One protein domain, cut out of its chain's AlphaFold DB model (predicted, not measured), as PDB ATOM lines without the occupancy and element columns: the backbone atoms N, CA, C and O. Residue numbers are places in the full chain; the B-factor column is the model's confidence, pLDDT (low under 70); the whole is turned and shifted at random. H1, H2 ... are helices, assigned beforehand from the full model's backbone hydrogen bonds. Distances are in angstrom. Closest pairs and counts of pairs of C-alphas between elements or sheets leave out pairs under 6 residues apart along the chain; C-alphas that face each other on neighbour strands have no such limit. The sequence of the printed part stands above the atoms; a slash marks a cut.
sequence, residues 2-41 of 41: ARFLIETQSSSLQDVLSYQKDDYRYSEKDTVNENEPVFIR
ATOM      1  N   ALA A   2      96.584  78.890 173.923       91.62
ATOM      2  CA  ALA A   2      95.345  78.391 174.564       91.62
ATOM      3  C   ALA A   2      94.767  79.308 175.664       91.62
ATOM      4  O   ALA A   2      93.574  79.585 175.684       91.62
ATOM      5  N   ARG A   3      95.630  79.844 176.536       93.50
ATOM      6  CA  ARG A   3      95.228  80.808 177.571       93.50
ATOM      7  C   ARG A   3      94.623  82.093 176.994       93.50
ATOM      8  O   ARG A   3      93.607  82.538 177.503       93.50
ATOM      9  N   PHE A   4      95.226  82.647 175.939       93.62
ATOM     10  CA  PHE A   4      94.710  83.844 175.270       93.62
ATOM     11  C   PHE A   4      93.302  83.585 174.740       93.62
ATOM     12  O   PHE A   4      92.406  84.329 175.095       93.62
ATOM     13  N   LEU A   5      93.093  82.471 174.027       94.06
ATOM     14  CA  LEU A   5      91.787  82.125 173.451       94.06
ATOM     15  C   LEU A   5      90.677  82.027 174.506       94.06
ATOM     16  O   LEU A   5      89.553  82.458 174.266       94.06
ATOM     17  N   ILE A   6      90.995  81.472 175.679       95.06
ATOM     18  CA  ILE A   6      90.050  81.370 176.798       95.06
ATOM     19  C   ILE A   6      89.789  82.751 177.416       95.06
ATOM     20  O   ILE A   6      88.639  83.089 177.686       95.06
ATOM     21  N   GLU A   7      90.836  83.555 177.630       94.69
ATOM     22  CA  GLU A   7      90.732  84.900 178.217       94.69
ATOM     23  C   GLU A   7      89.959  85.873 177.310       94.69
ATOM     24  O   GLU A   7      89.198  86.694 177.816       94.69
ATOM     25  N   THR A   8      90.110  85.760 175.988       92.88
ATOM     26  CA  THR A   8      89.426  86.606 174.997       92.88
ATOM     27  C   THR A   8      88.101  86.032 174.506       92.88
ATOM     28  O   THR A   8      87.447  86.670 173.687       92.88
ATOM     29  N   GLN A   9      87.693  84.850 174.987       94.12
ATOM     30  CA  GLN A   9      86.501  84.131 174.512       94.12
ATOM     31  C   GLN A   9      86.463  84.013 172.977       94.12
ATOM     32  O   GLN A   9      85.424  84.201 172.342       94.12
ATOM     33  N   SER A  10      87.620  83.719 172.380       93.50
ATOM     34  CA  SER A  10      87.775  83.613 170.931       93.50
ATOM     35  C   SER A  10      86.843  82.547 170.361       93.50
ATOM     36  O   SER A  10      86.824  81.409 170.832       93.50
ATOM     37  N   SER A  11      86.093  82.912 169.326       94.06
ATOM     38  CA  SER A  11      85.084  82.042 168.706       94.06
ATOM     39  C   SER A  11      85.204  81.976 167.183       94.06
ATOM     40  O   SER A  11      84.563  81.141 166.548       94.06
ATOM     41  N   SER A  12      86.064  82.810 166.599       93.62
ATOM     42  CA  SER A  12      86.336  82.858 165.170       93.62
ATOM     43  C   SER A  12      87.829  82.722 164.867       93.62
ATOM     44  O   SER A  12      88.686  82.969 165.717       93.62
ATOM     45  N   LEU A  13      88.153  82.363 163.621       90.25
ATOM     46  CA  LEU A  13      89.542  82.310 163.160       90.25
ATOM     47  C   LEU A  13      90.223  83.682 163.273       90.25
ATOM     48  O   LEU A  13      91.374  83.751 163.685       90.25
ATOM     49  N   GLN A  14      89.511  84.777 162.985       91.00
ATOM     50  CA  GLN A  14      90.056  86.136 163.103       91.00
ATOM     51  C   GLN A  14      90.508  86.455 164.534       91.00
ATOM     52  O   GLN A  14      91.562  87.064 164.715       91.00
ATOM     53  N   ASP A  15      89.782  85.971 165.542       93.56
ATOM     54  CA  ASP A  15      90.185  86.134 166.940       93.56
ATOM     55  C   ASP A  15      91.506  85.409 167.221       93.56
ATOM     56  O   ASP A  15      92.368  85.938 167.920       93.56
ATOM     57  N   VAL A  16      91.701  84.219 166.644       92.62
ATOM     58  CA  VAL A  16      92.966  83.472 166.749       92.62
ATOM     59  C   VAL A  16      94.103  84.237 166.070       92.62
ATOM     60  O   VAL A  16      95.184  84.358 166.645       92.62
ATOM     61  N   LEU A  17      93.865  84.787 164.875       93.25
ATOM     62  CA  LEU A  17      94.857  85.560 164.118       93.25
ATOM     63  C   LEU A  17      95.247  86.866 164.822       93.25
ATOM     64  O   LEU A  17      96.373  87.335 164.673       93.25
ATOM     65  N   SER A  18      94.352  87.420 165.643       93.69
ATOM     66  CA  SER A  18      94.631  88.591 166.479       93.69
ATOM     67  C   SER A  18      95.566  88.311 167.666       93.69
ATOM     68  O   SER A  18      95.889  89.227 168.424       93.69
ATOM     69  N   TYR A  19      96.024  87.064 167.840       93.94
ATOM     70  CA  TYR A  19      96.966  86.710 168.895       93.94
ATOM     71  C   TYR A  19      98.249  87.537 168.800       93.94
ATOM     72  O   TYR A  19      99.038  87.416 167.860       93.94
ATOM     73  N   GLN A  20      98.478  88.332 169.842       91.50
ATOM     74  CA  GLN A  20      99.699  89.094 170.019       91.50
ATOM     75  C   GLN A  20     100.125  89.043 171.486       91.50
ATOM     76  O   GLN A  20      99.576  89.739 172.341       91.50
ATOM     77  N   LYS A  21     101.106  88.193 171.793       90.88
ATOM     78  CA  LYS A  21     101.664  88.055 173.141       90.88
ATOM     79  C   LYS A  21     103.116  87.603 173.067       90.88
ATOM     80  O   LYS A  21     103.453  86.798 172.206       90.88
ATOM     81  N   ASP A  22     103.945  88.096 173.986       89.75
ATOM     82  CA  ASP A  22     105.368  87.741 174.084       89.75
ATOM     83  C   ASP A  22     106.114  87.969 172.751       89.75
ATOM     84  O   ASP A  22     106.876  87.122 172.293       89.75
ATOM     85  N   ASP A  23     105.833  89.114 172.115       91.94
ATOM     86  CA  ASP A  23     106.305  89.554 170.790       91.94
ATOM     87  C   ASP A  23     105.858  88.711 169.581       91.94
ATOM     88  O   ASP A  23     106.099  89.122 168.449       91.94
ATOM     89  N   TYR A  24     105.148  87.597 169.773       94.25
ATOM     90  CA  TYR A  24     104.589  86.839 168.653       94.25
ATOM     91  C   TYR A  24     103.489  87.623 167.933       94.25
ATOM     92  O   TYR A  24     102.613  88.205 168.581       94.25
ATOM     93  N   ARG A  25     103.503  87.593 166.597       93.88
ATOM     94  CA  ARG A  25     102.478  88.167 165.714       93.88
ATOM     95  C   ARG A  25     102.194  87.241 164.544       93.88
ATOM     96  O   ARG A  25     103.084  86.533 164.078       93.88
ATOM     97  N   TYR A  26     100.958  87.272 164.060       95.25
ATOM     98  CA  TYR A  26     100.573  86.541 162.859       95.25
ATOM     99  C   TYR A  26     101.377  87.022 161.640       95.25
ATOM    100  O   TYR A  26     101.481  88.227 161.403       95.25
ATOM    101  N   SER A  27     101.934  86.080 160.874       94.50
ATOM    102  CA  SER A  27     102.589  86.348 159.593       94.50
ATOM    103  C   SER A  27     101.796  85.723 158.462       94.50
ATOM    104  O   SER A  27     101.810  84.511 158.258       94.50
ATOM    105  N   GLU A  28     101.151  86.569 157.671       92.81
ATOM    106  CA  GLU A  28     100.478  86.139 156.446       92.81
ATOM    107  C   GLU A  28     101.477  85.625 155.397       92.81
ATOM    108  O   GLU A  28     101.162  84.723 154.633       92.81
ATOM    109  N   LYS A  29     102.713  86.145 155.391       93.44
ATOM    110  CA  LYS A  29     103.748  85.741 154.425       93.44
ATOM    111  C   LYS A  29     104.247  84.317 154.645       93.44
ATOM    112  O   LYS A  29     104.569  83.636 153.678       93.44
ATOM    113  N   ASP A  30     104.342  83.905 155.906       93.25
ATOM    114  CA  ASP A  30     104.829  82.576 156.286       93.25
ATOM    115  C   ASP A  30     103.681  81.562 156.424       93.25
ATOM    116  O   ASP A  30     103.916  80.355 156.471       93.25
ATOM    117  N   THR A  31     102.432  82.038 156.454       93.19
ATOM    118  CA  THR A  31     101.239  81.189 156.473       93.19
ATOM    119  C   THR A  31     100.919  80.711 155.061       93.19
ATOM    120  O   THR A  31     100.307  81.415 154.265       93.19
ATOM    121  N   VAL A  32     101.338  79.486 154.744       92.25
ATOM    122  CA  VAL A  32     101.086  78.850 153.437       92.25
ATOM    123  C   VAL A  32      99.674  78.254 153.352       92.25
ATOM    124  O   VAL A  32      99.108  78.142 152.267       92.25
ATOM    125  N   ASN A  33      99.096  77.876 154.492       91.75
ATOM    126  CA  ASN A  33      97.787  77.239 154.600       91.75
ATOM    127  C   ASN A  33      96.963  77.946 155.679       91.75
ATOM    128  O   ASN A  33      97.421  78.096 156.809       91.75
ATOM    129  N   GLU A  34      95.735  78.344 155.351       85.88
ATOM    130  CA  GLU A  34      94.848  79.088 156.259       85.88
ATOM    131  C   GLU A  34      94.504  78.312 157.542       85.88
ATOM    132  O   GLU A  34      94.242  78.913 158.581       85.88
ATOM    133  N   ASN A  35      94.540  76.975 157.494       89.44
ATOM    134  CA  ASN A  35      94.310  76.127 158.669       89.44
ATOM    135  C   ASN A  35      95.552  75.977 159.563       89.44
ATOM    136  O   ASN A  35      95.458  75.422 160.659       89.44
ATOM    137  N   GLU A  36      96.708  76.464 159.111       92.75
ATOM    138  CA  GLU A  36      97.994  76.379 159.804       92.75
ATOM    139  C   GLU A  36      98.611  77.782 159.935       92.75
ATOM    140  O   GLU A  36      99.667  78.061 159.359       92.75
ATOM    141  N   PRO A  37      97.957  78.699 160.674       92.94
ATOM    142  CA  PRO A  37      98.438  80.063 160.824       92.94
ATOM    143  C   PRO A  37      99.783  80.100 161.551       92.94
ATOM    144  O   PRO A  37      99.945  79.540 162.641       92.94
ATOM    145  N   VAL A  38     100.743  80.801 160.953       94.88
ATOM    146  CA  VAL A  38     102.102  80.940 161.475       94.88
ATOM    147  C   VAL A  38     102.229  82.245 162.254       94.88
ATOM    148  O   VAL A  38     101.863  83.323 161.782       94.88
ATOM    149  N   PHE A  39     102.787  82.147 163.460       95.31
ATOM    150  CA  PHE A  39     103.080  83.286 164.323       95.31
ATOM    151  C   PHE A  39     104.589  83.378 164.538       95.31
ATOM    152  O   PHE A  39     105.212  82.413 164.982       95.31
ATOM    153  N   ILE A  40     105.167  84.539 164.240       94.06
ATOM    154  CA  ILE A  40     106.612  84.797 164.310       94.06
ATOM    155  C   ILE A  40     106.925  85.876 165.347       94.06
ATOM    156  O   ILE A  40     106.056  86.686 165.674       94.06
ATOM    157  N   ARG A  41     108.160  85.871 165.850       92.25
ATOM    158  CA  ARG A  41     108.723  86.862 166.772       92.25
ATOM    159  C   ARG A  41     109.893  87.580 166.110       92.25
ATOM    160  O   ARG A  41     110.680  86.874 165.441       92.25
TER     161      ARG A  41
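This is residues 2 to 41 of the 41 residues of an uncharacterized protein of Nonlabens ulvanivorans (UniProt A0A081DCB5). Look for little regular structure here: two short helices, H1 then H2, joined by the five residues between them, form one end, and beyond them the long looping stretch of residues 18 to 41 folds back on itself where residues 39 to 40 run antiparallel to residues 25 to 26 in a short pairing. The printed part has 40 residues, of which 11 are in the two named helices; there is no named strand, and the class is all helix. The whole is compact, with a radius of gyration of the C-alphas of 10.1 A and spans of 27 by 21 by 12 A.

H1, residues 2 to 7, and H2, residues 13 to 17, are close but not clearly touching; their closest C-alphas, of Leu 5 and Val 16, are 6.9 A apart. In both helices each O i to N i+4 pair is within hydrogen-bond range.

Find C-alpha 2 at (95.345, 78.391, 174.564); from there H1 runs 8.8 A to C-alpha 7. After a tight link, H2 runs 6.3 A from C-alpha 13 to C-alpha 17 at (94.857, 85.560, 164.118).

The C-alphas farthest apart, of Glu 7 and Val 32, stand 27.5 A from each other. The printed part has no cut and ends at Arg 41, the chain's last residue; no printed residue is under 70 in pLDDT.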